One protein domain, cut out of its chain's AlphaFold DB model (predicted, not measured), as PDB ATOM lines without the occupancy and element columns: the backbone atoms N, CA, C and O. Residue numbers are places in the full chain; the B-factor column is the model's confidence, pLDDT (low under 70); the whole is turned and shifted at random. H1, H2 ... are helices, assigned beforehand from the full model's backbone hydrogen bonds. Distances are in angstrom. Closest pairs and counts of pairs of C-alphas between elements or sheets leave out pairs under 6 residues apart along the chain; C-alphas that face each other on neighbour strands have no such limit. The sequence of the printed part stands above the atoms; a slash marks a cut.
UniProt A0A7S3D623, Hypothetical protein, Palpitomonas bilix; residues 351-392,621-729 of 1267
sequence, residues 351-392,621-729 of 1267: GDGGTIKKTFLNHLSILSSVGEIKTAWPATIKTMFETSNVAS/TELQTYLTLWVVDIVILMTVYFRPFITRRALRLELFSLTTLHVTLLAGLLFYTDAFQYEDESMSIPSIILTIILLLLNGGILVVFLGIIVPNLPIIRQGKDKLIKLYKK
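What this domain is: This is residues 351 to 392 and 621 to 729 of the 1267 residues of the protein "Hypothetical protein" of Palpitomonas bilix (UniProt A0A7S3D623). What does the model look like? It is a loose bundle of mostly aligned helices: H1, H4 and H5 make a triangular core, H2 packs on H1 and H5, and H3 packs on H4. H6 sticks out as an arm beyond the last residues of H5, with residues 716 to 719 and 721 to 729 standing free. What is it made of? The printed part has 151 residues with six named helices, H1 to H6 in order, and no named strand, and its class is all helix. How large is it? It is loose and elongated, with a radius of gyration of the C-alphas of 18.7 A and spans of 68 by 37 by 23 A.

How they stand to each other: How does the bundle stand? H1, residues 355 to 370, touches H4, residues 648 to 672, the same way at a shallow tilt of 8 degrees; the closest C-alphas, of Ile 356 and Ala 650, are 5.8 A apart. H5, residues 685 to 712, touches H4 as a helical hairpin, with Thr 664 and Leu 694 closest at 6.6 A between C-alphas. With residues 356 to 360 alone H1 touches H5, opposite ways at 26 degrees, a shallow tilt, the C-alphas of Phe 360 and Phe 705 being closest at 6.5 A. What touches the bundle? H2, residues 379 to 392, touches H1 at a steep tilt of 46 degrees, with the C-alphas of Ser 368 and Asn 389 closest at 4.8 A. H3, residues 621 to 642, forms a helical hairpin with H4, the C-alphas of Leu 629 and His 662 being closest at 6.2 A, but is apart from H1 and H5. Where is H6, residues 716 to 729? It is close to H5 but not clearly touching, with the C-alphas of Pro 711 and Arg 717 closest at 6.7 A. Are the backbones in helical range? In H3, H4 and H6 every O i to N i+4 pair is within hydrogen-bond range; in H1 11 of 12 are, in H2 9 of 10 and in H5 22 of 24.

Where its parts are: Where does H1 begin and H6 end? C-alpha 355 is at (60.471, 57.196, 74.231) and C-alpha 729 at (84.944, 33.185, 80.747). How long are the helices? From first to last C-alpha H1 measures 22.7 A, H2 19.6 A, H3 31.4 A, H4 36.6 A, H5 40.8 A and H6 19.7 A.

The domain as a whole: Is anything missing? Residues 393 to 620 are not printed, and C-alphas 392 and 621 are 23.3 A apart across the cut. Which link is long? The link from H4 to H5, residues 673 to 684. Where is confidence low? The pLDDT is under 70 at residues 351 to 352, 390 to 392, 678 to 683 and 712 to 718.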
ATOM      1  N   GLY A 351      67.192  52.275  70.886       57.72
ATOM      2  CA  GLY A 351      66.276  51.480  71.700       57.72
ATOM      3  C   GLY A 351      65.131  52.325  72.251       57.72
ATOM      4  O   GLY A 351      65.251  53.544  72.384       57.72
ATOM      5  N   ASP A 352      64.027  51.657  72.573       68.06
ATOM      6  CA  ASP A 352      62.733  52.227  72.977       68.06
ATOM      7  C   ASP A 352      62.801  53.064  74.270       68.06
ATOM      8  O   ASP A 352      61.963  53.928  74.509       68.06
ATOM      9  N   GLY A 353      63.807  52.816  75.116       71.62
ATOM     10  CA  GLY A 353      63.926  53.371  76.471       71.62
ATOM     11  C   GLY A 353      64.149  54.887  76.572       71.62
ATOM     12  O   GLY A 353      64.240  55.393  77.686       71.62
ATOM     13  N   GLY A 354      64.260  55.609  75.454       77.25
ATOM     14  CA  GLY A 354      64.123  57.070  75.435       77.25
ATOM     15  C   GLY A 354      62.650  57.485  75.406       77.25
ATOM     16  O   GLY A 354      62.185  58.213  76.274       77.25
ATOM     17  N   THR A 355      61.902  56.941  74.450       83.88
ATOM     18  CA  THR A 355      60.471  57.196  74.231       83.88
ATOM     19  C   THR A 355      59.613  56.733  75.408       83.88
ATOM     20  O   THR A 355      58.753  57.476  75.858       83.88
ATOM     21  N   ILE A 356      59.909  55.561  75.983       85.88
ATOM     22  CA  ILE A 356      59.181  55.030  77.152       85.88
ATOM     23  C   ILE A 356      59.302  55.957  78.376       85.88
ATOM     24  O   ILE A 356      58.346  56.089  79.133       85.88
ATOM     25  N   LYS A 357      60.439  56.648  78.550       81.75
ATOM     26  CA  LYS A 357      60.612  57.627  79.637       81.75
ATOM     27  C   LYS A 357      59.799  58.900  79.419       81.75
ATOM     28  O   LYS A 357      59.335  59.460  80.401       81.75
ATOM     29  N   LYS A 358      59.603  59.339  78.168       85.62
ATOM     30  CA  LYS A 358      58.695  60.458  77.873       85.62
ATOM     31  C   LYS A 358      57.269  60.105  78.269       85.62
ATOM     32  O   LYS A 358      56.669  60.836  79.033       85.62
ATOM     33  N   THR A 359      56.754  58.966  77.796       90.31
ATOM     34  CA  THR A 359      55.402  58.498  78.140       90.31
ATOM     35  C   THR A 359      55.231  58.344  79.657       90.31
ATOM     36  O   THR A 359      54.214  58.771  80.181       90.31
ATOM     37  N   PHE A 360      56.246  57.850  80.379       88.06
ATOM     38  CA  PHE A 360      56.239  57.811  81.850       88.06
ATOM     39  C   PHE A 360      56.144  59.207  82.495       88.06
ATOM     40  O   PHE A 360      55.238  59.444  83.286       88.06
ATOM     41  N   LEU A 361      57.025  60.145  82.123       84.19
ATOM     42  CA  LEU A 361      56.997  61.522  82.642       84.19
ATOM     43  C   LEU A 361      55.713  62.269  82.250       84.19
ATOM     44  O   LEU A 361      55.209  63.070  83.023       84.19
ATOM     45  N   ASN A 362      55.158  61.993  81.068       88.56
ATOM     46  CA  ASN A 362      53.889  62.559  80.614       88.56
ATOM     47  C   ASN A 362      52.680  61.957  81.339       88.56
ATOM     48  O   ASN A 362      51.694  62.660  81.503       88.56
ATOM     49  N   HIS A 363      52.739  60.688  81.752       91.56
ATOM     50  CA  HIS A 363      51.701  60.073  82.575       91.56
ATOM     51  C   HIS A 363      51.714  60.667  83.985       91.56
ATOM     52  O   HIS A 363      50.686  61.185  84.405       91.56
ATOM     53  N   LEU A 364      52.878  60.694  84.650       88.12
ATOM     54  CA  LEU A 364      53.052  61.363  85.946       88.12
ATOM     55  C   LEU A 364      52.568  62.818  85.893       88.12
ATOM     56  O   LEU A 364      51.737  63.213  86.696       88.12
ATOM     57  N   SER A 365      53.005  63.577  84.884       86.50
ATOM     58  CA  SER A 365      52.688  65.003  84.739       86.50
ATOM     59  C   SER A 365      51.218  65.313  84.440       86.50
ATOM     60  O   SER A 365      50.863  66.481  84.500       86.50
ATOM     61  N   ILE A 366      50.394  64.335  84.057       89.19
ATOM     62  CA  ILE A 366      48.948  64.544  83.861       89.19
ATOM     63  C   ILE A 366      48.165  63.925  85.027       89.19
ATOM     64  O   ILE A 366      47.157  64.480  85.438       89.19
ATOM     65  N   LEU A 367      48.658  62.826  85.609       89.94
ATOM     66  CA  LEU A 367      48.153  62.268  86.867       89.94
ATOM     67  C   LEU A 367      48.324  63.257  88.034       89.94
ATOM     68  O   LEU A 367      47.469  63.316  88.904       89.94
ATOM     69  N   SER A 368      49.398  64.052  87.994       85.56
ATOM     70  CA  SER A 368      49.655  65.229  88.827       85.56
ATOM     71  C   SER A 368      48.503  66.236  88.730       85.56
ATOM     72  O   SER A 368      47.748  66.380  89.684       85.56
ATOM     73  N   SER A 369      48.286  66.831  87.549       85.94
ATOM     74  CA  SER A 369      47.228  67.827  87.336       85.94
ATOM     75  C   SER A 369      45.813  67.304  87.624       85.94
ATOM     76  O   SER A 369      44.972  68.041  88.114       85.94
ATOM     77  N   VAL A 370      45.520  66.022  87.376       87.94
ATOM     78  CA  VAL A 370      44.200  65.443  87.707       87.94
ATOM     79  C   VAL A 370      43.915  65.424  89.218       87.94
ATOM     80  O   VAL A 370      42.748  65.417  89.600       87.94
ATOM     81  N   GLY A 371      44.938  65.494  90.076       84.31
ATOM     82  CA  GLY A 371      44.757  65.664  91.519       84.31
ATOM     83  C   GLY A 371      44.359  67.071  91.972       84.31
ATOM     84  O   GLY A 371      43.977  67.232  93.125       84.31
ATOM     85  N   GLU A 372      44.426  68.071  91.088       82.06
ATOM     86  CA  GLU A 372      43.992  69.455  91.352       82.06
ATOM     87  C   GLU A 372      42.480  69.647  91.109       82.06
ATOM     88  O   GLU A 372      41.912  70.665  91.490       82.06
ATOM     89  N   ILE A 373      41.812  68.665  90.492       85.94
ATOM     90  CA  ILE A 373      40.355  68.636  90.302       85.94
ATOM     91  C   ILE A 373      39.689  68.382  91.663       85.94
ATOM     92  O   ILE A 373      39.950  67.342  92.279       85.94
ATOM     93  N   LYS A 374      38.798  69.287  92.098       78.38
ATOM     94  CA  LYS A 374      38.084  69.295  93.397       78.38
ATOM     95  C   LYS A 374      37.063  68.150  93.599       78.38
ATOM     96  O   LYS A 374      35.999  68.358  94.174       78.38
ATOM     97  N   THR A 375      37.313  66.925  93.131       78.12
ATOM     98  CA  THR A 375      36.433  65.797  93.502       78.12
ATOM     99  C   THR A 375      36.690  65.390  94.957       78.12
ATOM    100  O   THR A 375      37.758  65.662  95.513       78.12
ATOM    101  N   ALA A 376      35.746  64.664  95.564       76.94
ATOM    102  CA  ALA A 376      35.877  64.087  96.906       76.94
ATOM    103  C   ALA A 376      36.880  62.905  96.950       76.94
ATOM    104  O   ALA A 376      36.549  61.784  97.332       76.94
ATOM    105  N   TRP A 377      38.120  63.129  96.501       82.69
ATOM    106  CA  TRP A 377      39.188  62.133  96.493       82.69
ATOM    107  C   TRP A 377      39.525  61.678  97.923       82.69
ATOM    108  O   TRP A 377      39.930  62.511  98.742       82.69
ATOM    109  N   PRO A 378      39.482  60.367  98.222       83.44
ATOM    110  CA  PRO A 378      39.978  59.835  99.488       83.44
ATOM    111  C   PRO A 378      41.455  60.193  99.710       83.44
ATOM    112  O   PRO A 378      42.239  60.225  98.756       83.44
ATOM    113  N   ALA A 379      41.876  60.415 100.959       79.19
ATOM    114  CA  ALA A 379      43.230  60.893 101.287       79.19
ATOM    115  C   ALA A 379      44.365  60.010 100.711       79.19
ATOM    116  O   ALA A 379      45.398  60.507 100.254       79.19
ATOM    117  N   THR A 380      44.151  58.692 100.634       82.44
ATOM    118  CA  THR A 380      45.083  57.725 100.020       82.44
ATOM    119  C   THR A 380      45.246  57.912  98.502       82.44
ATOM    120  O   THR A 380      46.229  57.456  97.924       82.44
ATOM    121  N   ILE A 381      44.286  58.568  97.842       85.88
ATOM    122  CA  ILE A 381      44.347  58.951  96.424       85.88
ATOM    123  C   ILE A 381      44.977  60.345  96.269       85.88
ATOM    124  O   ILE A 381      45.847  60.496  95.412       85.88
ATOM    125  N   LYS A 382      44.644  61.321  97.133       80.44
ATOM    126  CA  LYS A 382      45.303  62.649  97.157       80.44
ATOM    127  C   LYS A 382      46.835  62.512  97.265       80.44
ATOM    128  O   LYS A 382      47.564  62.919  96.360       80.44
ATOM    129  N   THR A 383      47.310  61.733  98.239       79.50
ATOM    130  CA  THR A 383      48.744  61.408  98.428       79.50
ATOM    131  C   THR A 383      49.402  60.674  97.243       79.50
ATOM    132  O   THR A 383      50.613  60.793  97.007       79.50
ATOM    133  N   MET A 384      48.634  59.943  96.427       83.38
ATOM    134  CA  MET A 384      49.127  59.332  95.184       83.38
ATOM    135  C   MET A 384      49.317  60.374  94.063       83.38
ATOM    136  O   MET A 384      50.270  60.277  93.278       83.38
ATOM    137  N   PHE A 385      48.452  61.388  93.988       83.69
ATOM    138  CA  PHE A 385      48.648  62.523  93.087       83.69
ATOM    139  C   PHE A 385      49.816  63.404  93.555       83.69
ATOM    140  O   PHE A 385      50.693  63.710  92.755       83.69
ATOM    141  N   GLU A 386      49.934  63.698  94.851       71.62
ATOM    142  CA  GLU A 386      51.046  64.473  95.432       71.62
ATOM    143  C   GLU A 386      52.420  63.823  95.183       71.62
ATOM    144  O   GLU A 386      53.368  64.474  94.733       71.62
ATOM    145  N   THR A 387      52.542  62.507  95.383       71.75
ATOM    146  CA  THR A 387      53.777  61.779  95.030       71.75
ATOM    147  C   THR A 387      54.041  61.774  93.517       71.75
ATOM    148  O   THR A 387      55.201  61.729  93.090       71.75
ATOM    149  N   SER A 388      52.995  61.911  92.695       78.75
ATOM    150  CA  SER A 388      53.113  62.150  91.252       78.75
ATOM    151  C   SER A 388      53.509  63.596  90.919       78.75
ATOM    152  O   SER A 388      54.265  63.781  89.963       78.75
ATOM    153  N   ASN A 389      53.113  64.601  91.713       71.38
ATOM    154  CA  ASN A 389      53.544  66.003  91.589       71.38
ATOM    155  C   ASN A 389      55.067  66.109  91.762       71.38
ATOM    156  O   ASN A 389      55.782  66.543  90.853       71.38
ATOM    157  N   VAL A 390      55.589  65.585  92.878       64.81
ATOM    158  CA  VAL A 390      57.035  65.572  93.175       64.81
ATOM    159  C   VAL A 390      57.825  64.856  92.071       64.81
ATOM    160  O   VAL A 390      58.861  65.346  91.616       64.81
ATOM    161  N   ALA A 391      57.323  63.722  91.568       61.06
ATOM    162  CA  ALA A 391      57.951  62.993  90.464       61.06
ATOM    163  C   ALA A 391      57.854  63.716  89.099       61.06
ATOM    164  O   ALA A 391      58.672  63.459  88.208       61.06
ATOM    165  N   SER A 392      56.883  64.622  88.937       63.75
ATOM    166  CA  SER A 392      56.657  65.448  87.740       63.75
ATOM    167  C   SER A 392      57.413  66.773  87.746       63.75
ATOM    168  O   SER A 392      57.542  67.390  86.691       63.75
ATOM    169  N   THR A 621      33.049  71.275  89.248       86.19
ATOM    170  CA  THR A 621      33.893  70.070  89.244       86.19
ATOM    171  C   THR A 621      33.392  68.985  88.284       86.19
ATOM    172  O   THR A 621      34.201  68.302  87.646       86.19
ATOM    173  N   GLU A 622      32.073  68.829  88.118       89.31
ATOM    174  CA  GLU A 622      31.502  67.884  87.151       89.31
ATOM    175  C   GLU A 622      31.892  68.261  85.716       89.31
ATOM    176  O   GLU A 622      32.483  67.455  84.995       89.31
ATOM    177  N   LEU A 623      31.619  69.504  85.306       91.56
ATOM    178  CA  LEU A 623      31.918  70.024  83.972       91.56
ATOM    179  C   LEU A 623      33.428  70.019  83.691       91.56
ATOM    180  O   LEU A 623      33.850  69.564  82.625       91.56
ATOM    181  N   GLN A 624      34.243  70.444  84.661       93.94
ATOM    182  CA  GLN A 624      35.709  70.361  84.646       93.94
ATOM    183  C   GLN A 624      36.182  68.926  84.339       93.94
ATOM    184  O   GLN A 624      37.021  68.701  83.456       93.94
ATOM    185  N   THR A 625      35.590  67.936  85.016       93.19
ATOM    186  CA  THR A 625      35.932  66.515  84.870       93.19
ATOM    187  C   THR A 625      35.434  65.937  83.543       93.19
ATOM    188  O   THR A 625      36.197  65.253  82.855       93.19
ATOM    189  N   TYR A 626      34.206  66.252  83.115       95.31
ATOM    190  CA  TYR A 626      33.661  65.827  81.820       95.31
ATOM    191  C   TYR A 626      34.465  66.384  80.638       95.31
ATOM    192  O   TYR A 626      34.835  65.625  79.740       95.31
ATOM    193  N   LEU A 627      34.801  67.679  80.642       96.25
ATOM    194  CA  LEU A 627      35.632  68.285  79.596       96.25
ATOM    195  C   LEU A 627      37.032  67.651  79.560       96.25
ATOM    196  O   LEU A 627      37.551  67.342  78.482       96.25
ATOM    197  N   THR A 628      37.620  67.372  80.728       95.69
ATOM    198  CA  THR A 628      38.927  66.704  80.835       95.69
ATOM    199  C   THR A 628      38.877  65.264  80.305       95.69
ATOM    200  O   THR A 628      39.753  64.866  79.531       95.69
ATOM    201  N   LEU A 629      37.824  64.499  80.624       95.94
ATOM    202  CA  LEU A 629      37.562  63.166  80.061       95.94
ATOM    203  C   LEU A 629      37.485  63.200  78.528       95.94
ATOM    204  O   LEU A 629      38.154  62.407  77.862       95.94
ATOM    205  N   TRP A 630      36.737  64.147  77.954       97.12
ATOM    206  CA  TRP A 630      36.591  64.272  76.498       97.12
ATOM    207  C   TRP A 630      37.937  64.549  75.812       97.12
ATOM    208  O   TRP A 630      38.229  63.969  74.763       97.12
ATOM    209  N   VAL A 631      38.803  65.377  76.410       97.56
ATOM    210  CA  VAL A 631      40.162  65.627  75.896       97.56
ATOM    211  C   VAL A 631      41.023  64.360  75.946       97.56
ATOM    212  O   VAL A 631      41.724  64.058  74.973       97.56
ATOM    213  N   VAL A 632      40.952  63.579  77.029       97.06
ATOM    214  CA  VAL A 632      41.656  62.289  77.140       97.06
ATOM    215  C   VAL A 632      41.163  61.297  76.080       97.06
ATOM    216  O   VAL A 632      41.987  60.677  75.401       97.06
ATOM    217  N   ASP A 633      39.854  61.207  75.847       97.38
ATOM    218  CA  ASP A 633      39.266  60.286  74.868       97.38
ATOM    219  C   ASP A 633      39.577  60.668  73.421       97.38
ATOM    220  O   ASP A 633      39.948  59.806  72.617       97.38
ATOM    221  N   ILE A 634      39.552  61.961  73.086       97.75
ATOM    222  CA  ILE A 634      40.032  62.465  71.793       97.75
ATOM    223  C   ILE A 634      41.502  62.061  71.581       97.75
ATOM    224  O   ILE A 634      41.868  61.574  70.505       97.75
ATOM    225  N   VAL A 635      42.348  62.178  72.609       97.12
ATOM    226  CA  VAL A 635      43.760  61.767  72.551       97.12
ATOM    227  C   VAL A 635      43.914  60.244  72.423       97.12
ATOM    228  O   VAL A 635      44.782  59.792  71.664       97.12
ATOM    229  N   ILE A 636      43.076  59.432  73.077       97.69
ATOM    230  CA  ILE A 636      43.038  57.968  72.896       97.69
ATOM    231  C   ILE A 636      42.668  57.626  71.447       97.69
ATOM    232  O   ILE A 636      43.408  56.893  70.784       97.69
ATOM    233  N   LEU A 637      41.583  58.199  70.919       97.69
ATOM    234  CA  LEU A 637      41.113  57.979  69.547       97.69
ATOM    235  C   LEU A 637      42.181  58.366  68.515       97.69
ATOM    236  O   LEU A 637      42.505  57.564  67.630       97.69
ATOM    237  N   MET A 638      42.810  59.537  68.665       97.00
ATOM    238  CA  MET A 638      43.938  59.945  67.823       97.00
ATOM    239  C   MET A 638      45.119  58.965  67.937       97.00
ATOM    240  O   MET A 638      45.710  58.598  66.918       97.00
ATOM    241  N   THR A 639      45.455  58.484  69.139       96.56
ATOM    242  CA  THR A 639      46.561  57.532  69.356       96.56
ATOM    243  C   THR A 639      46.288  56.177  68.688       96.56
ATOM    244  O   THR A 639      47.185  55.599  68.062       96.56
ATOM    245  N   VAL A 640      45.047  55.678  68.754       96.94
ATOM    246  CA  VAL A 640      44.608  54.431  68.100       96.94
ATOM    247  C   VAL A 640      44.590  54.559  66.571       96.94
ATOM    248  O   VAL A 640      44.982  53.606  65.880       96.94
ATOM    249  N   TYR A 641      44.162  55.716  66.051       97.12
ATOM    250  CA  TYR A 641      44.048  56.012  64.620       97.12
ATOM    251  C   TYR A 641      45.412  56.256  63.959       97.12
ATOM    252  O   TYR A 641      45.790  55.533  63.035       97.12
ATOM    253  N   PHE A 642      46.180  57.234  64.450       96.25
ATOM    254  CA  PHE A 642      47.468  57.617  63.860       96.25
ATOM    255  C   PHE A 642      48.596  56.626  64.169       96.25
ATOM    256  O   PHE A 642      49.547  56.538  63.393       96.25
ATOM    257  N   ARG A 643      48.489  55.868  65.274       95.44
ATOM    258  CA  ARG A 643      49.494  54.898  65.759       95.44
ATOM    259  C   ARG A 643      50.910  55.481  65.765       95.44
ATOM    260  O   ARG A 643      51.798  54.961  65.087       95.44
ATOM    261  N   PRO A 644      51.134  56.560  66.529       94.62
ATOM    262  CA  PRO A 644      52.261  57.457  66.317       94.62
ATOM    263  C   PRO A 644      53.631  56.843  66.615       94.62
ATOM    264  O   PRO A 644      54.627  57.368  66.132       94.62
ATOM    265  N   PHE A 645      53.718  55.761  67.395       93.06
ATOM    266  CA  PHE A 645      54.984  55.154  67.820       93.06
ATOM    267  C   PHE A 645      55.448  54.011  66.906       93.06
ATOM    268  O   PHE A 645      54.687  53.087  66.619       93.06
ATOM    269  N   ILE A 646      56.748  53.989  66.584       90.31
ATOM    270  CA  ILE A 646      57.401  52.920  65.799       90.31
ATOM    271  C   ILE A 646      57.245  51.551  66.482       90.31
ATOM    272  O   ILE A 646      57.088  50.522  65.817       90.31
ATOM    273  N   THR A 647      57.326  51.498  67.819       89.81
ATOM    274  CA  THR A 647      57.326  50.226  68.558       89.81
ATOM    275  C   THR A 647      56.000  49.969  69.265       89.81
ATOM    276  O   THR A 647      55.448  50.808  69.978       89.81
ATOM    277  N   ARG A 648      55.504  48.732  69.122       90.69
ATOM    278  CA  ARG A 648      54.258  48.265  69.756       90.69
ATOM    279  C   ARG A 648      54.294  48.319  71.289       90.69
ATOM    280  O   ARG A 648      53.244  48.199  71.904       90.69
ATOM    281  N   ARG A 649      55.478  48.448  71.902       89.19
ATOM    282  CA  ARG A 649      55.636  48.598  73.357       89.19
ATOM    283  C   ARG A 649      55.301  50.021  73.789       89.19
ATOM    284  O   ARG A 649      54.442  50.177  74.642       89.19
ATOM    285  N   ALA A 650      55.899  51.027  73.147       90.38
ATOM    286  CA  ALA A 650      55.586  52.428  73.418       90.38
ATOM    287  C   ALA A 650      54.102  52.738  73.140       90.38
ATOM    288  O   ALA A 650      53.432  53.275  74.011       90.38
ATOM    289  N   LEU A 651      53.556  52.276  72.003       94.00
ATOM    290  CA  LEU A 651      52.129  52.456  71.687       94.00
ATOM    291  C   LEU A 651      51.193  51.828  72.734       94.00
ATOM    292  O   LEU A 651      50.178  52.423  73.071       94.00
ATOM    293  N   ARG A 652      51.521  50.633  73.250       93.88
ATOM    294  CA  ARG A 652      50.729  49.994  74.314       93.88
ATOM    295  C   ARG A 652      50.833  50.742  75.638       93.88
ATOM    296  O   ARG A 652      49.821  50.871  76.303       93.88
ATOM    297  N   LEU A 653      52.024  51.210  76.012       93.75
ATOM    298  CA  LEU A 653      52.223  51.943  77.265       93.75
ATOM    299  C   LEU A 653      51.498  53.290  77.257       93.75
ATOM    300  O   LEU A 653      50.846  53.599  78.243       93.75
ATOM    301  N   GLU A 654      51.540  54.038  76.148       94.50
ATOM    302  CA  GLU A 654      50.767  55.282  76.015       94.50
ATOM    303  C   GLU A 654      49.265  54.996  76.156       94.50
ATOM    304  O   GLU A 654      48.609  55.601  76.998       94.50
ATOM    305  N   LEU A 655      48.736  54.020  75.405       96.19
ATOM    306  CA  LEU A 655      47.318  53.650  75.476       96.19
ATOM    307  C   LEU A 655      46.906  53.178  76.878       96.19
ATOM    308  O   LEU A 655      45.909  53.668  77.387       96.19
ATOM    309  N   PHE A 656      47.680  52.305  77.534       95.44
ATOM    310  CA  PHE A 656      47.389  51.897  78.912       95.44
ATOM    311  C   PHE A 656      47.438  53.082  79.884       95.44
ATOM    312  O   PHE A 656      46.535  53.203  80.697       95.44
ATOM    313  N   SER A 657      48.418  53.988  79.773       95.94
ATOM    314  CA  SER A 657      48.492  55.167  80.652       95.94
ATOM    315  C   SER A 657      47.328  56.147  80.458       95.94
ATOM    316  O   SER A 657      46.851  56.718  81.434       95.94
ATOM    317  N   LEU A 658      46.827  56.300  79.226       96.12
ATOM    318  CA  LEU A 658      45.649  57.120  78.931       96.12
ATOM    319  C   LEU A 658      44.351  56.440  79.395       96.12
ATOM    320  O   LEU A 658      43.488  57.105  79.950       96.12
ATOM    321  N   THR A 659      44.216  55.120  79.229       96.31
ATOM    322  CA  THR A 659      43.060  54.370  79.753       96.31
ATOM    323  C   THR A 659      43.044  54.344  81.285       96.31
ATOM    324  O   THR A 659      41.977  54.478  81.872       96.31
ATOM    325  N   THR A 660      44.201  54.247  81.950       96.19
ATOM    326  CA  THR A 660      44.304  54.405  83.411       96.19
ATOM    327  C   THR A 660      43.845  55.795  83.857       96.19
ATOM    328  O   THR A 660      43.096  55.904  84.826       96.19
ATOM    329  N   LEU A 661      44.235  56.846  83.129       95.19
ATOM    330  CA  LEU A 661      43.804  58.218  83.402       95.19
ATOM    331  C   LEU A 661      42.287  58.397  83.207       95.19
ATOM    332  O   LEU A 661      41.632  58.935  84.091       95.19
ATOM    333  N   HIS A 662      41.723  57.881  82.108       96.38
ATOM    334  CA  HIS A 662      40.276  57.870  81.851       96.38
ATOM    335  C   HIS A 662      39.502  57.180  82.984       96.38
ATOM    336  O   HIS A 662      38.543  57.741  83.501       96.38
ATOM    337  N   VAL A 663      39.933  55.988  83.418       95.81
ATOM    338  CA  VAL A 663      39.277  55.261  84.523       95.81
ATOM    339  C   VAL A 663      39.416  56.006  85.855       95.81
ATOM    340  O   VAL A 663      38.492  55.976  86.660       95.81
ATOM    341  N   THR A 664      40.532  56.706  86.079       94.88
ATOM    342  CA  THR A 664      40.729  57.523  87.288       94.88
ATOM    343  C   THR A 664      39.791  58.732  87.297       94.88
ATOM    344  O   THR A 664      39.087  58.933  88.278       94.88
ATOM    345  N   LEU A 665      39.691  59.473  86.189       94.50
ATOM    346  CA  LEU A 665      38.747  60.589  86.033       94.50
ATOM    347  C   LEU A 665      37.277  60.144  86.144       94.50
ATOM    348  O   LEU A 665      36.485  60.798  86.812       94.50
ATOM    349  N   LEU A 666      36.920  59.005  85.543       94.12
ATOM    350  CA  LEU A 666      35.575  58.428  85.649       94.12
ATOM    351  C   LEU A 666      35.230  58.037  87.096       94.12
ATOM    352  O   LEU A 666      34.085  58.180  87.512       94.12
ATOM    353  N   ALA A 667      36.210  57.575  87.875       92.88
ATOM    354  CA  ALA A 667      36.028  57.316  89.301       92.88
ATOM    355  C   ALA A 667      35.912  58.606  90.136       92.88
ATOM    356  O   ALA A 667      35.191  58.604  91.126       92.88
ATOM    357  N   GLY A 668      36.551  59.704  89.715       90.19
ATOM    358  CA  GLY A 668      36.362  61.036  90.308       90.19
ATOM    359  C   GLY A 668      34.900  61.497  90.264       90.19
ATOM    360  O   GLY A 668      34.378  61.961  91.273       90.19
ATOM    361  N   LEU A 669      34.208  61.262  89.139       90.31
ATOM    362  CA  LEU A 669      32.759  61.492  89.026       90.31
ATOM    363  C   LEU A 669      31.947  60.590  89.970       90.31
ATOM    364  O   LEU A 669      30.979  61.051  90.563       90.31
ATOM    365  N   LEU A 670      32.332  59.318  90.143       90.56
ATOM    366  CA  LEU A 670      31.630  58.418  91.071       90.56
ATOM    367  C   LEU A 670      31.719  58.913  92.519       90.56
ATOM    368  O   LEU A 670      30.696  58.924  93.193       90.56
ATOM    369  N   PHE A 671      32.887  59.385  92.971       86.56
ATOM    370  CA  PHE A 671      33.056  59.977  94.307       86.56
ATOM    371  C   PHE A 671      32.227  61.253  94.540       86.56
ATOM    372  O   PHE A 671      32.024  61.619  95.692       86.56
ATOM    373  N   TYR A 672      31.746  61.927  93.488       81.06
ATOM    374  CA  TYR A 672      30.836  63.070  93.635       81.06
ATOM    375  C   TYR A 672      29.394  62.630  93.949       81.06
ATOM    376  O   TYR A 672      28.669  63.342  94.634       81.06
ATOM    377  N   THR A 673      28.980  61.438  93.503       84.06
ATOM    378  CA  THR A 673      27.608  60.942  93.711       84.06
ATOM    379  C   THR A 673      27.366  60.452  95.139       84.06
ATOM    380  O   THR A 673      28.188  59.717  95.686       84.06
ATOM    381  N   ASP A 674      26.196  60.781  95.693       76.81
ATOM    382  CA  ASP A 674      25.738  60.453  97.054       76.81
ATOM    383  C   ASP A 674      26.072  59.002  97.480       76.81
ATOM    384  O   ASP A 674      26.588  58.768  98.568       76.81
ATOM    385  N   ALA A 675      25.903  58.022  96.580       76.94
ATOM    386  CA  ALA A 675      26.164  56.595  96.824       76.94
ATOM    387  C   ALA A 675      27.644  56.205  97.081       76.94
ATOM    388  O   ALA A 675      27.933  55.040  97.373       76.94
ATOM    389  N   PHE A 676      28.585  57.142  96.935       77.19
ATOM    390  CA  PHE A 676      30.012  56.982  97.244       77.19
ATOM    391  C   PHE A 676      30.539  58.044  98.222       77.19
ATOM    392  O   PHE A 676      31.731  58.018  98.543       77.19
ATOM    393  N   GLN A 677      29.681  58.949  98.703       70.75
ATOM    394  CA  GLN A 677      30.035  59.901  99.752       70.75
ATOM    395  C   GLN A 677      30.196  59.180 101.110       70.75
ATOM    396  O   GLN A 677      30.114  57.947 101.214       70.75
ATOM    397  N   TYR A 678      30.527  59.952 102.145       65.50
ATOM    398  CA  TYR A 678      30.643  59.484 103.526       65.50
ATOM    399  C   TYR A 678      29.263  59.440 104.195       65.50
ATOM    400  O   TYR A 678      28.530  60.424 104.141       65.50
ATOM    401  N   GLU A 679      28.964  58.344 104.891       53.44
ATOM    402  CA  GLU A 679      27.876  58.274 105.877       53.44
ATOM    403  C   GLU A 679      28.522  58.282 107.273       53.44
ATOM    404  O   GLU A 679      29.442  57.498 107.533       53.44
ATOM    405  N   ASP A 680      28.079  59.196 108.142       51.25
ATOM    406  CA  ASP A 680      28.432  59.312 109.568       51.25
ATOM    407  C   ASP A 680      29.920  59.058 109.894       51.25
ATOM    408  O   ASP A 680      30.303  58.065 110.513       51.25
ATOM    409  N   GLU A 681      30.779  59.969 109.417       55.22
ATOM    410  CA  GLU A 681      32.250  59.956 109.570       55.22
ATOM    411  C   GLU A 681      32.974  58.681 109.069       55.22
ATOM    412  O   GLU A 681      34.183  58.526 109.268       55.22
ATOM    413  N   SER A 682      32.290  57.798 108.330       64.06
ATOM    414  CA  SER A 682      32.847  56.544 107.812       64.06
ATOM    415  C   SER A 682      32.859  56.454 106.275       64.06
ATOM    416  O   SER A 682      31.938  56.888 105.581       64.06
ATOM    417  N   MET A 683      33.919  55.854 105.709       68.50
ATOM    418  CA  MET A 683      33.961  55.554 104.272       68.50
ATOM    419  C   MET A 683      32.935  54.469 103.930       68.50
ATOM    420  O   MET A 683      33.091  53.312 104.330       68.50
ATOM    421  N   SER A 684      31.957  54.811 103.092       81.44
ATOM    422  CA  SER A 684      31.020  53.850 102.506       81.44
ATOM    423  C   SER A 684      31.768  52.703 101.800       81.44
ATOM    424  O   SER A 684      32.754  52.919 101.088       81.44
ATOM    425  N   ILE A 685      31.321  51.453 101.964       85.00
ATOM    426  CA  ILE A 685      32.015  50.264 101.415       85.00
ATOM    427  C   ILE A 685      32.320  50.375  99.896       85.00
ATOM    428  O   ILE A 685      33.427  49.989  99.494       85.00
ATOM    429  N   PRO A 686      31.432  50.929  99.036       87.38
ATOM    430  CA  PRO A 686      31.742  51.174  97.626       87.38
ATOM    431  C   PRO A 686      32.951  52.096  97.406       87.38
ATOM    432  O   PRO A 686      33.788  51.799  96.548       87.38
ATOM    433  N   SER A 687      33.095  53.164  98.202       86.88
ATOM    434  CA  SER A 687      34.219  54.110  98.107       86.88
ATOM    435  C   SER A 687      35.559  53.450  98.466       86.88
ATOM    436  O   SER A 687      36.561  53.663  97.775       86.88
ATOM    437  N   ILE A 688      35.582  52.555  99.464       88.88
ATOM    438  CA  ILE A 688      36.773  51.771  99.844       88.88
ATOM    439  C   ILE A 688      37.187  50.833  98.700       88.88
ATOM    440  O   ILE A 688      38.361  50.778  98.323       88.88
ATOM    441  N   ILE A 689      36.229  50.111  98.109       91.44
ATOM    442  CA  ILE A 689      36.494  49.185  96.996       91.44
ATOM    443  C   ILE A 689      37.028  49.949  95.775       91.44
ATOM    444  O   ILE A 689      38.030  49.536  95.182       91.44
ATOM    445  N   LEU A 690      36.415  51.086  95.431       92.06
ATOM    446  CA  LEU A 690      36.855  51.952  94.335       92.06
ATOM    447  C   LEU A 690      38.278  52.488  94.572       92.06
ATOM    448  O   LEU A 690      39.123  52.414  93.679       92.06
ATOM    449  N   THR A 691      38.580  52.922  95.799       91.94
ATOM    450  CA  THR A 691      39.917  53.370  96.228       91.94
ATOM    451  C   THR A 691      40.979  52.290  96.014       91.94
ATOM    452  O   THR A 691      42.016  52.546  95.400       91.94
ATOM    453  N   ILE A 692      40.717  51.055  96.455       92.88
ATOM    454  CA  ILE A 692      41.648  49.928  96.288       92.88
ATOM    455  C   ILE A 692      41.876  49.623  94.798       92.88
ATOM    456  O   ILE A 692      43.014  49.391  94.384       92.88
ATOM    457  N   ILE A 693      40.826  49.671  93.971       94.00
ATOM    458  CA  ILE A 693      40.932  49.474  92.518       94.00
ATOM    459  C   ILE A 693      41.806  50.563  91.876       94.00
ATOM    460  O   ILE A 693      42.688  50.236  91.078       94.00
ATOM    461  N   LEU A 694      41.622  51.836  92.242       94.25
ATOM    462  CA  LEU A 694      42.421  52.950  91.721       94.25
ATOM    463  C   LEU A 694      43.898  52.862  92.116       94.25
ATOM    464  O   LEU A 694      44.763  53.069  91.260       94.25
ATOM    465  N   LEU A 695      44.194  52.505  93.371       92.94
ATOM    466  CA  LEU A 695      45.563  52.299  93.858       92.94
ATOM    467  C   LEU A 695      46.258  51.145  93.123       92.94
ATOM    468  O   LEU A 695      47.407  51.282  92.697       92.94
ATOM    469  N   LEU A 696      45.561  50.025  92.908       93.94
ATOM    470  CA  LEU A 696      46.090  48.888  92.150       93.94
ATOM    471  C   LEU A 696      46.294  49.218  90.663       93.94
ATOM    472  O   LEU A 696      47.271  48.764  90.065       93.94
ATOM    473  N   LEU A 697      45.412  50.022  90.063       94.75
ATOM    474  CA  LEU A 697      45.497  50.417  88.657       94.75
ATOM    475  C   LEU A 697      46.659  51.393  88.406       94.75
ATOM    476  O   LEU A 697      47.503  51.139  87.541       94.75
ATOM    477  N   ASN A 698      46.723  52.483  89.177       92.81
ATOM    478  CA  ASN A 698      47.751  53.517  89.050       92.81
ATOM    479  C   ASN A 698      49.118  53.015  89.550       92.81
ATOM    480  O   ASN A 698      50.112  53.079  88.823       92.81
ATOM    481  N   GLY A 699      49.172  52.382  90.726       90.94
ATOM    482  CA  GLY A 699      50.381  51.711  91.214       90.94
ATOM    483  C   GLY A 699      50.871  50.621  90.252       90.94
ATOM    484  O   GLY A 699      52.070  50.514  89.983       90.94
ATOM    485  N   GLY A 700      49.953  49.862  89.647       92.12
ATOM    486  CA  GLY A 700      50.263  48.834  88.653       92.12
ATOM    487  C   GLY A 700      50.950  49.379  87.398       92.12
ATOM    488  O   GLY A 700      51.977  48.836  86.976       92.12
ATOM    489  N   ILE A 701      50.448  50.471  86.806       92.69
ATOM    490  CA  ILE A 701      51.086  51.072  85.621       92.69
ATOM    491  C   ILE A 701      52.445  51.711  85.967       92.69
ATOM    492  O   ILE A 701      53.397  51.559  85.193       92.69
ATOM    493  N   LEU A 702      52.599  52.310  87.155       90.19
ATOM    494  CA  LEU A 702      53.891  52.799  87.658       90.19
ATOM    495  C   LEU A 702      54.909  51.655  87.819       90.19
ATOM    496  O   LEU A 702      56.037  51.759  87.327       90.19
ATOM    497  N   VAL A 703      54.509  50.523  88.409       89.44
ATOM    498  CA  VAL A 703      55.346  49.312  88.518       89.44
ATOM    499  C   VAL A 703      55.725  48.761  87.139       89.44
ATOM    500  O   VAL A 703      56.870  48.349  86.943       89.44
ATOM    501  N   VAL A 704      54.833  48.809  86.142       91.00
ATOM    502  CA  VAL A 704      55.157  48.425  84.755       91.00
ATOM    503  C   VAL A 704      56.185  49.375  84.127       91.00
ATOM    504  O   VAL A 704      57.144  48.906  83.503       91.00
ATOM    505  N   PHE A 705      56.054  50.693  84.307       88.94
ATOM    506  CA  PHE A 705      57.055  51.652  83.822       88.94
ATOM    507  C   PHE A 705      58.418  51.438  84.491       88.94
ATOM    508  O   PHE A 705      59.429  51.305  83.791       88.94
ATOM    509  N   LEU A 706      58.463  51.330  85.822       86.00
ATOM    510  CA  LEU A 706      59.692  51.078  86.579       86.00
ATOM    511  C   LEU A 706      60.310  49.720  86.215       86.00
ATOM    512  O   LEU A 706      61.506  49.650  85.931       86.00
ATOM    513  N   GLY A 707      59.507  48.662  86.096       83.50
ATOM    514  CA  GLY A 707      59.934  47.328  85.662       83.50
ATOM    515  C   GLY A 707      60.519  47.283  84.244       83.50
ATOM    516  O   GLY A 707      61.312  46.395  83.928       83.50
ATOM    517  N   ILE A 708      60.209  48.264  83.391       83.94
ATOM    518  CA  ILE A 708      60.825  48.426  82.066       83.94
ATOM    519  C   ILE A 708      62.049  49.355  82.120       83.94
ATOM    520  O   ILE A 708      63.055  49.086  81.450       83.94
ATOM    521  N   ILE A 709      62.001  50.435  82.902       81.50
ATOM    522  CA  ILE A 709      63.071  51.439  82.993       81.50
ATOM    523  C   ILE A 709      64.266  50.905  83.799       81.50
ATOM    524  O   ILE A 709      65.399  50.981  83.314       81.50
ATOM    525  N   VAL A 710      64.033  50.314  84.976       80.06
ATOM    526  CA  VAL A 710      65.068  49.882  85.933       80.06
ATOM    527  C   VAL A 710      66.001  48.809  85.348       80.06
ATOM    528  O   VAL A 710      67.212  49.038  85.335       80.06
ATOM    529  N   PRO A 711      65.538  47.696  84.740       74.19
ATOM    530  CA  PRO A 711      66.443  46.715  84.128       74.19
ATOM    531  C   PRO A 711      67.197  47.245  82.899       74.19
ATOM    532  O   PRO A 711      68.225  46.682  82.514       74.19
ATOM    533  N   ASN A 712      66.704  48.325  82.280       69.00
ATOM    534  CA  ASN A 712      67.386  49.043  81.206       69.00
ATOM    535  C   ASN A 712      68.318  50.159  81.712       69.00
ATOM    536  O   ASN A 712      69.033  50.749  80.893       69.00
ATOM    537  N   LEU A 713      68.384  50.425  83.026       67.38
ATOM    538  CA  LEU A 713      69.366  51.347  83.590       67.38
ATOM    539  C   LEU A 713      70.779  50.880  83.236       67.38
ATOM    540  O   LEU A 713      71.130  49.706  83.404       67.38
ATOM    541  N   PRO A 714      71.649  51.790  82.772       61.22
ATOM    542  CA  PRO A 714      72.931  51.407  82.205       61.22
ATOM    543  C   PRO A 714      73.981  51.040  83.267       61.22
ATOM    544  O   PRO A 714      75.113  50.744  82.888       61.22
ATOM    545  N   ILE A 715      73.625  51.076  84.559       64.06
ATOM    546  CA  ILE A 715      74.381  50.499  85.682       64.06
ATOM    547  C   ILE A 715      74.065  49.002  85.760       64.06
ATOM    548  O   ILE A 715      74.939  48.183  85.487       64.06
ATOM    549  N   ILE A 716      72.794  48.648  85.996       64.88
ATOM    550  CA  ILE A 716      72.297  47.262  86.050       64.88
ATOM    551  C   ILE A 716      72.646  46.504  84.764       64.88
ATOM    552  O   ILE A 716      73.142  45.379  84.818       64.88
ATOM    553  N   ARG A 717      72.486  47.139  83.597       68.06
ATOM    554  CA  ARG A 717      72.865  46.543  82.310       68.06
ATOM    555  C   ARG A 717      74.369  46.290  82.184       68.06
ATOM    556  O   ARG A 717      74.750  45.242  81.681       68.06
ATOM    557  N   GLN A 718      75.226  47.194  82.669       68.12
ATOM    558  CA  GLN A 718      76.676  46.956  82.699       68.12
ATOM    559  C   GLN A 718      77.068  45.882  83.719       68.12
ATOM    560  O   GLN A 718      78.012  45.139  83.461       68.12
ATOM    561  N   GLY A 719      76.331  45.756  84.827       71.62
ATOM    562  CA  GLY A 719      76.426  44.622  85.745       71.62
ATOM    563  C   GLY A 719      76.133  43.306  85.028       71.62
ATOM    564  O   GLY A 719      77.003  42.443  84.969       71.62
ATOM    565  N   LYS A 720      74.965  43.186  84.381       73.25
ATOM    566  CA  LYS A 720      74.564  41.989  83.616       73.25
ATOM    567  C   LYS A 720      75.523  41.672  82.458       73.25
ATOM    568  O   LYS A 720      75.959  40.532  82.339       73.25
ATOM    569  N   ASP A 721      75.932  42.661  81.661       76.94
ATOM    570  CA  ASP A 721      76.896  42.472  80.562       76.94
ATOM    571  C   ASP A 721      78.290  42.036  81.071       76.94
ATOM    572  O   ASP A 721      78.989  41.289  80.382       76.94
ATOM    573  N   LYS A 722      78.711  42.475  82.271       81.69
ATOM    574  CA  LYS A 722      79.918  41.964  82.946       81.69
ATOM    575  C   LYS A 722      79.710  40.538  83.460       81.69
ATOM    576  O   LYS A 722      80.559  39.697  83.188       81.69
ATOM    577  N   LEU A 723      78.597  40.254  84.141       80.75
ATOM    578  CA  LEU A 723      78.286  38.933  84.703       80.75
ATOM    579  C   LEU A 723      78.230  37.857  83.612       80.75
ATOM    580  O   LEU A 723      78.863  36.818  83.744       80.75
ATOM    581  N   ILE A 724      77.559  38.138  82.491       84.62
ATOM    582  CA  ILE A 724      77.461  37.227  81.340       84.62
ATOM    583  C   ILE A 724      78.841  36.982  80.711       84.62
ATOM    584  O   ILE A 724      79.142  35.862  80.298       84.62
ATOM    585  N   LYS A 725      79.715  37.997  80.659       84.88
ATOM    586  CA  LYS A 725      81.110  37.819  80.220       84.88
ATOM    587  C   LYS A 725      81.944  37.020  81.219       84.88
ATOM    588  O   LYS A 725      82.791  36.247  80.785       84.88
ATOM    589  N   LEU A 726      81.710  37.188  82.521       84.19
ATOM    590  CA  LEU A 726      82.382  36.423  83.568       84.19
ATOM    591  C   LEU A 726      81.972  34.947  83.489       84.19
ATOM    592  O   LEU A 726      82.834  34.091  83.347       84.19
ATOM    593  N   TYR A 727      80.666  34.673  83.433       81.50
ATOM    594  CA  TYR A 727      80.088  33.342  83.238       81.50
ATOM    595  C   TYR A 727      80.644  32.657  81.982       81.50
ATOM    596  O   TYR A 727      81.177  31.554  82.071       81.50
ATOM    597  N   LYS A 728      80.655  33.338  80.826       84.88
ATOM    598  CA  LYS A 728      81.260  32.789  79.599       84.88
ATOM    599  C   LYS A 728      82.779  32.587  79.691       84.88
ATOM    600  O   LYS A 728      83.297  31.691  79.035       84.88
ATOM    601  N   LYS A 729      83.501  33.372  80.502       83.75
ATOM    602  CA  LYS A 729      84.944  33.185  80.747       83.75
ATOM    603  C   LYS A 729      85.235  32.036  81.725       83.75
ATOM    604  O   LYS A 729      86.285  31.418  81.604       83.75
TER     605      LYS A 729